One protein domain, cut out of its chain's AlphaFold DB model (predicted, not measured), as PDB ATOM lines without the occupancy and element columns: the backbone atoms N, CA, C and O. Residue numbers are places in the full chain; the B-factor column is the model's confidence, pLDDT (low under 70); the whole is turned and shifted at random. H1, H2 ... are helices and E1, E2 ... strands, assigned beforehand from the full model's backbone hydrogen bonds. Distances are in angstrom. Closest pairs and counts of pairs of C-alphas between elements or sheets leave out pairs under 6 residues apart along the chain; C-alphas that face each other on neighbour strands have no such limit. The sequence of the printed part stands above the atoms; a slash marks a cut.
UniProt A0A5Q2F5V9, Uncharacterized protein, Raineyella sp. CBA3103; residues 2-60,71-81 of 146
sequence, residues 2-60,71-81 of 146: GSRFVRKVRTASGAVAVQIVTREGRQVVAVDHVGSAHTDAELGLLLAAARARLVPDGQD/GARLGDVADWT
ATOM      1  N   GLY A   2     206.761 207.422 171.112       77.62
ATOM      2  CA  GLY A   2     205.386 207.462 170.622       77.62
ATOM      3  C   GLY A   2     204.676 208.735 171.091       77.62
ATOM      4  O   GLY A   2     205.004 209.269 172.148       77.62
ATOM      5  N   SER A   3     203.734 209.243 170.303       87.31
ATOM      6  CA  SER A   3     202.858 210.353 170.683       87.31
ATOM      7  C   SER A   3     201.414 209.872 170.774       87.31
ATOM      8  O   SER A   3     200.956 209.081 169.947       87.31
ATOM      9  N   ARG A   4     200.686 210.337 171.791       91.00
ATOM     10  CA  ARG A   4     199.254 210.062 171.967       91.00
ATOM     11  C   ARG A   4     198.486 211.370 171.867       91.00
ATOM     12  O   ARG A   4     198.902 212.371 172.441       91.00
ATOM     13  N   PHE A   5     197.386 211.383 171.125       89.75
ATOM     14  CA  PHE A   5     196.547 212.573 170.985       89.75
ATOM     15  C   PHE A   5     195.078 212.203 170.805       89.75
ATOM     16  O   PHE A   5     194.747 211.117 170.331       89.75
ATOM     17  N   VAL A   6     194.187 213.125 171.165       92.44
ATOM     18  CA  VAL A   6     192.742 212.966 170.984       92.44
ATOM     19  C   VAL A   6     192.323 213.488 169.613       92.44
ATOM     20  O   VAL A   6     192.732 214.573 169.202       92.44
ATOM     21  N   ARG A   7     191.459 212.741 168.923       93.00
ATOM     22  CA  ARG A   7     190.746 213.197 167.724       93.00
ATOM     23  C   ARG A   7     189.236 213.076 167.905       93.00
ATOM     24  O   ARG A   7     188.755 212.185 168.604       93.00
ATOM     25  N   LYS A   8     188.506 213.963 167.229       93.75
ATOM     26  CA  LYS A   8     187.041 213.971 167.138       93.75
ATOM     27  C   LYS A   8     186.650 213.578 165.719       93.75
ATOM     28  O   LYS A   8     187.198 214.142 164.775       93.75
ATOM     29  N   VAL A   9     185.742 212.620 165.565       91.56
ATOM     30  CA  VAL A   9     185.304 212.114 164.256       91.56
ATOM     31  C   VAL A   9     183.781 212.128 164.197       91.56
ATOM     32  O   VAL A   9     183.130 211.582 165.084       91.56
ATOM     33  N   ARG A  10     183.212 212.746 163.156       89.50
ATOM     34  CA  ARG A  10     181.778 212.656 162.857       89.50
ATOM     35  C   ARG A  10     181.451 211.250 162.360       89.50
ATOM     36  O   ARG A  10     182.111 210.746 161.454       89.50
ATOM     37  N   THR A  11     180.467 210.607 162.979       87.75
ATOM     38  CA  THR A  11     179.968 209.294 162.558       87.75
ATOM     39  C   THR A  11     178.774 209.456 161.618       87.75
ATOM     40  O   THR A  11     178.090 210.478 161.635       87.75
ATOM     41  N   ALA A  12     178.468 208.417 160.834       80.12
ATOM     42  CA  ALA A  12     177.312 208.410 159.928       80.12
ATOM     43  C   ALA A  12     175.960 208.610 160.650       80.12
ATOM     44  O   ALA A  12     174.996 209.066 160.047       80.12
ATOM     45  N   SER A  13     175.894 208.301 161.948       78.00
ATOM     46  CA  SER A  13     174.722 208.513 162.805       78.00
ATOM     47  C   SER A  13     174.578 209.950 163.330       78.00
ATOM     48  O   SER A  13     173.671 210.223 164.111       78.00
ATOM     49  N   GLY A  14     175.477 210.867 162.957       80.50
ATOM     50  CA  GLY A  14     175.481 212.257 163.421       80.50
ATOM     51  C   GLY A  14     176.147 212.476 164.785       80.50
ATOM     52  O   GLY A  14     176.327 213.627 165.190       80.50
ATOM     53  N   ALA A  15     176.571 211.411 165.470       89.25
ATOM     54  CA  ALA A  15     177.329 211.503 166.713       89.25
ATOM     55  C   ALA A  15     178.778 211.959 166.469       89.25
ATOM     56  O   ALA A  15     179.318 211.872 165.361       89.25
ATOM     57  N   VAL A  16     179.435 212.431 167.527       91.44
ATOM     58  CA  VAL A  16     180.871 212.722 167.525       91.44
ATOM     59  C   VAL A  16     181.595 211.664 168.344       91.44
ATOM     60  O   VAL A  16     181.506 211.640 169.569       91.44
ATOM     61  N   ALA A  17     182.357 210.807 167.672       92.81
ATOM     62  CA  ALA A  17     183.236 209.847 168.316       92.81
ATOM     63  C   ALA A  17     184.522 210.531 168.801       92.81
ATOM     64  O   ALA A  17     185.219 211.197 168.030       92.81
ATOM     65  N   VAL A  18     184.867 210.318 170.071       93.62
ATOM     66  CA  VAL A  18     186.144 210.730 170.666       93.62
ATOM     67  C   VAL A  18     187.070 209.520 170.715       93.62
ATOM     68  O   VAL A  18     186.698 208.441 171.185       93.62
ATOM     69  N   GLN A  19     188.281 209.680 170.188       94.56
ATOM     70  CA  GLN A  19     189.273 208.610 170.099       94.56
ATOM     71  C   GLN A  19     190.643 209.112 170.539       94.56
ATOM     72  O   GLN A  19     191.020 210.239 170.212       94.56
ATOM     73  N   ILE A  20     191.403 208.260 171.222       92.94
ATOM     74  CA  ILE A  20     192.812 208.491 171.530       92.94
ATOM     75  C   ILE A  20     193.634 207.692 170.528       92.94
ATOM     76  O   ILE A  20     193.547 206.472 170.455       92.94
ATOM     77  N   VAL A  21     194.421 208.389 169.721       93.31
ATOM     78  CA  VAL A  21     195.303 207.776 168.734       93.31
ATOM     79  C   VAL A  21     196.708 207.740 169.299       93.31
ATOM     80  O   VAL A  21     197.241 208.771 169.704       93.31
ATOM     81  N   THR A  22     197.313 206.562 169.266       91.44
ATOM     82  CA  THR A  22     198.713 206.339 169.611       91.44
ATOM     83  C   THR A  22     199.504 206.158 168.325       91.44
ATOM     84  O   THR A  22     199.190 205.295 167.501       91.44
ATOM     85  N   ARG A  23     200.521 206.994 168.132       90.56
ATOM     86  CA  ARG A  23     201.447 206.935 167.003       90.56
ATOM     87  C   ARG A  23     202.841 206.596 167.481       90.56
ATOM     88  O   ARG A  23     203.302 207.157 168.467       90.56
ATOM     89  N   GLU A  24     203.541 205.778 166.714       89.56
ATOM     90  CA  GLU A  24     204.975 205.561 166.861       89.56
ATOM     91  C   GLU A  24     205.646 205.929 165.537       89.56
ATOM     92  O   GLU A  24     205.418 205.314 164.493       89.56
ATOM     93  N   GLY A  25     206.409 207.026 165.546       85.69
ATOM     94  CA  GLY A  25     206.961 207.604 164.323       85.69
ATOM     95  C   GLY A  25     205.865 207.976 163.314       85.69
ATOM     96  O   GLY A  25     205.012 208.820 163.588       85.69
ATOM     97  N   ARG A  26     205.893 207.358 162.128       84.69
ATOM     98  CA  ARG A  26     204.907 207.594 161.052       84.69
ATOM     99  C   ARG A  26     203.685 206.675 161.128       84.69
ATOM    100  O   ARG A  26     202.707 206.925 160.424       84.69
ATOM    101  N   GLN A  27     203.709 205.649 161.972       88.44
ATOM    102  CA  GLN A  27     202.674 204.623 162.012       88.44
ATOM    103  C   GLN A  27     201.659 204.899 163.125       88.44
ATOM    104  O   GLN A  27     202.014 205.315 164.227       88.44
ATOM    105  N   VAL A  28     200.374 204.689 162.828       89.94
ATOM    106  CA  VAL A  28     199.330 204.619 163.859       89.94
ATOM    107  C   VAL A  28     199.367 203.212 164.434       89.94
ATOM    108  O   VAL A  28     199.119 202.259 163.703       89.94
ATOM    109  N   VAL A  29     199.698 203.096 165.717       90.56
ATOM    110  CA  VAL A  29     199.861 201.804 166.401       90.56
ATOM    111  C   VAL A  29     198.565 201.380 167.077       90.56
ATOM    112  O   VAL A  29     198.185 200.218 166.995       90.56
ATOM    113  N   ALA A  30     197.849 202.323 167.693       89.69
ATOM    114  CA  ALA A  30     196.582 202.039 168.355       89.69
ATOM    115  C   ALA A  30     195.590 203.193 168.205       89.69
ATOM    116  O   ALA A  30     195.969 204.364 168.107       89.69
ATOM    117  N   VAL A  31     194.306 202.848 168.206       92.50
ATOM    118  CA  VAL A  31     193.192 203.795 168.256       92.50
ATOM    119  C   VAL A  31     192.238 203.317 169.342       92.50
ATOM    120  O   VAL A  31     191.470 202.384 169.127       92.50
ATOM    121  N   ASP A  32     192.280 203.975 170.495       93.06
ATOM    122  CA  ASP A  32     191.411 203.679 171.628       93.06
ATOM    123  C   ASP A  32     190.115 204.488 171.484       93.06
ATOM    124  O   ASP A  32     190.129 205.724 171.431       93.06
ATOM    125  N   HIS A  33     188.974 203.806 171.399       92.88
ATOM    126  CA  HIS A  33     187.672 204.465 171.351       92.88
ATOM    127  C   HIS A  33     187.213 204.835 172.765       92.88
ATOM    128  O   HIS A  33     187.082 203.970 173.627       92.88
ATOM    129  N   VAL A  34     186.980 206.127 173.008       91.06
ATOM    130  CA  VAL A  34     186.535 206.625 174.320       91.06
ATOM    131  C   VAL A  34     185.010 206.601 174.418       91.06
ATOM    132  O   VAL A  34     184.471 206.244 175.459       91.06
ATOM    133  N   GLY A  35     184.321 206.956 173.330       91.88
ATOM    134  CA  GLY A  35     182.862 206.944 173.235       91.88
ATOM    135  C   GLY A  35     182.349 207.813 172.089       91.88
ATOM    136  O   GLY A  35     183.137 208.458 171.389       91.88
ATOM    137  N   SER A  36     181.029 207.838 171.908       92.44
ATOM    138  CA  SER A  36     180.335 208.701 170.946       92.44
ATOM    139  C   SER A  36     179.387 209.637 171.688       92.44
ATOM    140  O   SER A  36     178.601 209.173 172.505       92.44
ATOM    141  N   ALA A  37     179.477 210.936 171.417       91.56
ATOM    142  CA  ALA A  37     178.609 211.954 171.995       91.56
ATOM    143  C   ALA A  37     177.499 212.342 171.022       91.56
ATOM    144  O   ALA A  37     177.762 212.634 169.850       91.56
ATOM    145  N   HIS A  38     176.276 212.403 171.535       89.56
ATOM    146  CA  HIS A  38     175.100 212.913 170.838       89.56
ATOM    147  C   HIS A  38     174.726 214.330 171.293       89.56
ATOM    148  O   HIS A  38     173.982 215.015 170.593       89.56
ATOM    149  N   THR A  39     175.262 214.790 172.427       90.00
ATOM    150  CA  THR A  39     175.012 216.126 172.988       90.00
ATOM    151  C   THR A  39     176.307 216.868 173.328       90.00
ATOM    152  O   THR A  39     177.356 216.256 173.542       90.00
ATOM    153  N   ASP A  40     176.249 218.204 173.389       87.38
ATOM    154  CA  ASP A  40     177.414 219.049 173.710       87.38
ATOM    155  C   ASP A  40     177.977 218.725 175.105       87.38
ATOM    156  O   ASP A  40     179.192 218.680 175.309       87.38
ATOM    157  N   ALA A  41     177.088 218.425 176.056       88.31
ATOM    158  CA  ALA A  41     177.455 218.038 177.414       88.31
ATOM    159  C   ALA A  41     178.212 216.699 177.447       88.31
ATOM    160  O   ALA A  41     179.264 216.597 178.084       88.31
ATOM    161  N   GLU A  42     177.726 215.688 176.719       89.56
ATOM    162  CA  GLU A  42     178.419 214.402 176.577       89.56
ATOM    163  C   GLU A  42     179.788 214.570 175.918       89.56
ATOM    164  O   GLU A  42     180.769 213.970 176.361       89.56
ATOM    165  N   LEU A  43     179.884 215.413 174.883       90.06
ATOM    166  CA  LEU A  43     181.146 215.676 174.200       90.06
ATOM    167  C   LEU A  43     182.167 216.309 175.150       90.06
ATOM    168  O   LEU A  43     183.325 215.888 175.169       90.06
ATOM    169  N   GLY A  44     181.743 217.283 175.958       90.00
ATOM    170  CA  GLY A  44     182.581 217.884 176.993       90.00
ATOM    171  C   GLY A  44     183.105 216.846 177.989       90.00
ATOM    172  O   GLY A  44     184.309 216.799 178.252       90.00
ATOM    173  N   LEU A  45     182.229 215.963 178.479       92.12
ATOM    174  CA  LEU A  45     182.595 214.912 179.430       92.12
ATOM    175  C   LEU A  45     183.586 213.903 178.829       92.12
ATOM    176  O   LEU A  45     184.597 213.576 179.455       92.12
ATOM    177  N   LEU A  46     183.345 213.443 177.596       92.06
ATOM    178  CA  LEU A  46     184.241 212.512 176.904       92.06
ATOM    179  C   LEU A  46     185.612 213.134 176.624       92.06
ATOM    180  O   LEU A  46     186.625 212.444 176.724       92.06
ATOM    181  N   LEU A  47     185.673 214.426 176.293       91.50
ATOM    182  CA  LEU A  47     186.942 215.125 176.084       91.50
ATOM    183  C   LEU A  47     187.728 215.298 177.383       91.50
ATOM    184  O   LEU A  47     188.945 215.109 177.373       91.50
ATOM    185  N   ALA A  48     187.051 215.601 178.491       89.06
ATOM    186  CA  ALA A  48     187.681 215.658 179.807       89.06
ATOM    187  C   ALA A  48     188.256 214.286 180.200       89.06
ATOM    188  O   ALA A  48     189.434 214.187 180.548       89.06
ATOM    189  N   ALA A  49     187.470 213.217 180.042       89.00
ATOM    190  CA  ALA A  49     187.912 211.848 180.301       89.00
ATOM    191  C   ALA A  49     189.082 211.428 179.392       89.00
ATOM    192  O   ALA A  49     190.046 210.815 179.851       89.00
ATOM    193  N   ALA A  50     189.032 211.780 178.106       89.62
ATOM    194  CA  ALA A  50     190.104 211.471 177.169       89.62
ATOM    195  C   ALA A  50     191.397 212.234 177.499       89.62
ATOM    196  O   ALA A  50     192.481 211.662 177.412       89.62
ATOM    197  N   ARG A  51     191.295 213.502 177.920       86.19
ATOM    198  CA  ARG A  51     192.443 214.305 178.359       86.19
ATOM    199  C   ARG A  51     193.070 213.747 179.633       86.19
ATOM    200  O   ARG A  51     194.290 213.661 179.680       86.19
ATOM    201  N   ALA A  52     192.272 213.311 180.605       86.12
ATOM    202  CA  ALA A  52     192.788 212.660 181.811       86.12
ATOM    203  C   ALA A  52     193.620 211.406 181.481       86.12
ATOM    204  O   ALA A  52     194.644 211.170 182.104       86.12
ATOM    205  N   ARG A  53     193.236 210.646 180.444       85.69
ATOM    206  CA  ARG A  53     193.995 209.475 179.963       85.69
ATOM    207  C   ARG A  53     195.248 209.814 179.150       85.69
ATOM    208  O   ARG A  53     196.062 208.928 178.909       85.69
ATOM    209  N   LEU A  54     195.379 211.048 178.655       83.19
ATOM    210  CA  LEU A  54     196.542 211.479 177.875       83.19
ATOM    211  C   LEU A  54     197.713 211.929 178.745       83.19
ATOM    212  O   LEU A  54     198.837 211.905 178.250       83.19
ATOM    213  N   VAL A  55     197.455 212.385 179.973       76.75
ATOM    214  CA  VAL A  55     198.502 212.853 180.887       76.75
ATOM    215  C   VAL A  55     199.321 211.634 181.324       76.75
ATOM    216  O   VAL A  55     198.762 210.751 181.971       76.75
ATOM    217  N   PRO A  56     200.607 211.529 180.940       65.81
ATOM    218  CA  PRO A  56     201.459 210.433 181.386       65.81
ATOM    219  C   PRO A  56     201.675 210.501 182.897       65.81
ATOM    220  O   PRO A  56     201.786 211.598 183.451       65.81
ATOM    221  N   ASP A  57     201.819 209.342 183.538       60.94
ATOM    222  CA  ASP A  57     202.230 209.252 184.938       60.94
ATOM    223  C   ASP A  57     203.570 209.997 185.117       60.94
ATOM    224  O   ASP A  57     204.600 209.582 184.583       60.94
ATOM    225  N   GLY A  58     203.547 211.145 185.804       59.09
ATOM    226  CA  GLY A  58     204.729 211.975 186.079       59.09
ATOM    227  C   GLY A  58     204.862 213.284 185.286       59.09
ATOM    228  O   GLY A  58     205.866 213.973 185.449       59.09
ATOM    229  N   GLN A  59     203.892 213.663 184.445       62.47
ATOM    230  CA  GLN A  59     203.819 215.030 183.902       62.47
ATOM    231  C   GLN A  59     202.919 215.895 184.789       62.47
ATOM    232  O   GLN A  59     201.693 215.787 184.720       62.47
ATOM    233  N   ASP A  60     203.528 216.768 185.591       58.31
ATOM    234  CA  ASP A  60     202.783 217.778 186.339       58.31
ATOM    235  C   ASP A  60     202.098 218.752 185.377       58.31
ATOM    236  O   ASP A  60     202.683 219.261 184.415       58.31
ATOM    237  N   GLY A  71     183.554 225.725 175.980       70.56
ATOM    238  CA  GLY A  71     182.939 224.402 176.030       70.56
ATOM    239  C   GLY A  71     182.837 223.784 174.637       70.56
ATOM    240  O   GLY A  71     182.534 224.474 173.664       70.56
ATOM    241  N   ALA A  72     183.111 222.483 174.535       80.06
ATOM    242  CA  ALA A  72     183.076 221.784 173.259       80.06
ATOM    243  C   ALA A  72     181.639 221.691 172.730       80.06
ATOM    244  O   ALA A  72     180.772 221.137 173.401       80.06
ATOM    245  N   ARG A  73     181.408 222.182 171.511       84.12
ATOM    246  CA  ARG A  73     180.124 222.051 170.816       84.12
ATOM    247  C   ARG A  73     180.240 221.039 169.687       84.12
ATOM    248  O   ARG A  73     181.256 220.998 168.986       84.12
ATOM    249  N   LEU A  74     179.194 220.246 169.465       80.31
ATOM    250  CA  LEU A  74     179.114 219.335 168.322       80.31
ATOM    251  C   LEU A  74     179.242 220.116 167.009       80.31
ATOM    252  O   LEU A  74     179.932 219.660 166.099       80.31
ATOM    253  N   GLY A  75     178.627 221.302 166.923       79.56
ATOM    254  CA  GLY A  75     178.662 222.169 165.738       79.56
ATOM    255  C   GLY A  75     180.067 222.594 165.292       79.56
ATOM    256  O   GLY A  75     180.282 222.802 164.103       79.56
ATOM    257  N   ASP A  76     181.040 222.631 166.206       83.38
ATOM    258  CA  ASP A  76     182.431 222.980 165.886       83.38
ATOM    259  C   ASP A  76     183.211 221.799 165.276       83.38
ATOM    260  O   ASP A  76     184.336 221.953 164.795       83.38
ATOM    261  N   VAL A  77     182.658 220.582 165.336       82.88
ATOM    262  CA  VAL A  77     183.279 219.387 164.760       82.88
ATOM    263  C   VAL A  77     182.868 219.274 163.301       82.88
ATOM    264  O   VAL A  77     181.731 218.902 163.000       82.88
ATOM    265  N   ALA A  78     183.830 219.561 162.423       80.00
ATOM    266  CA  ALA A  78     183.668 219.498 160.978       80.00
ATOM    267  C   ALA A  78     183.064 218.159 160.523       80.00
ATOM    268  O   ALA A  78     183.579 217.083 160.849       80.00
ATOM    269  N   ASP A  79     181.977 218.254 159.763       81.06
ATOM    270  CA  ASP A  79     181.331 217.142 159.078       81.06
ATOM    271  C   ASP A  79     181.730 217.174 157.602       81.06
ATOM    272  O   ASP A  79     181.171 217.918 156.801       81.06
ATOM    273  N   TRP A  80     182.747 216.387 157.261       70.81
ATOM    274  CA  TRP A  80     183.271 216.278 155.899       70.81
ATOM    275  C   TRP A  80     182.405 215.383 154.997       70.81
ATOM    276  O   TRP A  80     182.698 215.254 153.812       70.81
ATOM    277  N   THR A  81     181.388 214.713 155.554       69.50
ATOM    278  CA  THR A  81     180.490 213.804 154.825       69.50
ATOM    279  C   THR A  81     179.279 214.541 154.263       69.50
ATOM    280  O   THR A  81     178.705 214.106 153.264       69.50
TER     281      THR A  81
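AT A GLANCE: This is residues 2 to 60 and 71 to 81 of the 146 residues of an uncharacterized protein of Raineyella sp. CBA3103 (UniProt A0A5Q2F5V9). A strongly twisted sheet of three antiparallel strands has one helix, H1, lying along it over one face, while no named helix covers the other face. After a cut, residues 71 to 81 run as a separate stretch with no named element past the E1 edge of the sheet, near the last residues of E1. You have 70 printed residues with three named strands and one named helix, in the order E1, E2, E3, H1; the sheet's order is E1, E2, E3, and the class is mixed, helices and strands. The whole is only just compact, close to loose, with a radius of gyration of the C-alphas of 12.8 A, and its C-alphas span 33 by 27 by 16 A.

HOW THE PARTS SIT: Start at Gly 2 and read E1, residues 2 to 10, then E2, residues 16 to 24: they form a hairpin, antiparallel at 157 degrees, with N 5 and O 21 within hydrogen-bond range at 3.0 A. Go on to E3, residues 27 to 37, which forms a hairpin with E2, antiparallel at 161 degrees; look there for N 20 and O 32, 2.8 A apart. The three strands make a meander, each the antiparallel neighbour of the one before, and E1 and E3 are its edge strands. Look at residue 30, where E3 bends by 58 degrees. Next comes H1, residues 40 to 54, which is on the sheet at a height over the sheet of 8.6 A; sheet and helix make two layers, the helix on one face of the sheet. H1 lies over E2 and runs along the strands, at 11 degrees to E2 on the local plane. Its closest C-alphas to E2 are those of Val 18 and Leu 46, 6.8 A apart, and to E3 those of Ala 37 and Leu 43, 5.0 A apart. Within H1 every O i to N i+4 pair is within hydrogen-bond range.

IN THESE COORDINATES: Find C-alpha 2 at (205.386, 207.462, 170.622); from there E1 runs 25.4 A to C-alpha 10. E2, from Val 16 to Glu 24, covers 25.2 A. E3, from Gln 27 to Ala 37, covers 27.1 A and ends at (178.609, 211.954, 171.995). H1 begins at Asp 40 and runs 21.0 A to C-alpha 54 at (196.542, 211.479, 177.875).

THE WHOLE: The two C-alphas farthest apart are those of Gly 58 and Thr 81, 39.6 A. Residues 61 to 70 are not printed, and C-alphas 60 and 71 are 23.3 A apart across the cut. The links E1 to E2, E2 to E3 and E3 to H1 are tight. The mean pLDDT of the printed part is 85.4; look for values under 70 at residues 56 to 60 and residue 81.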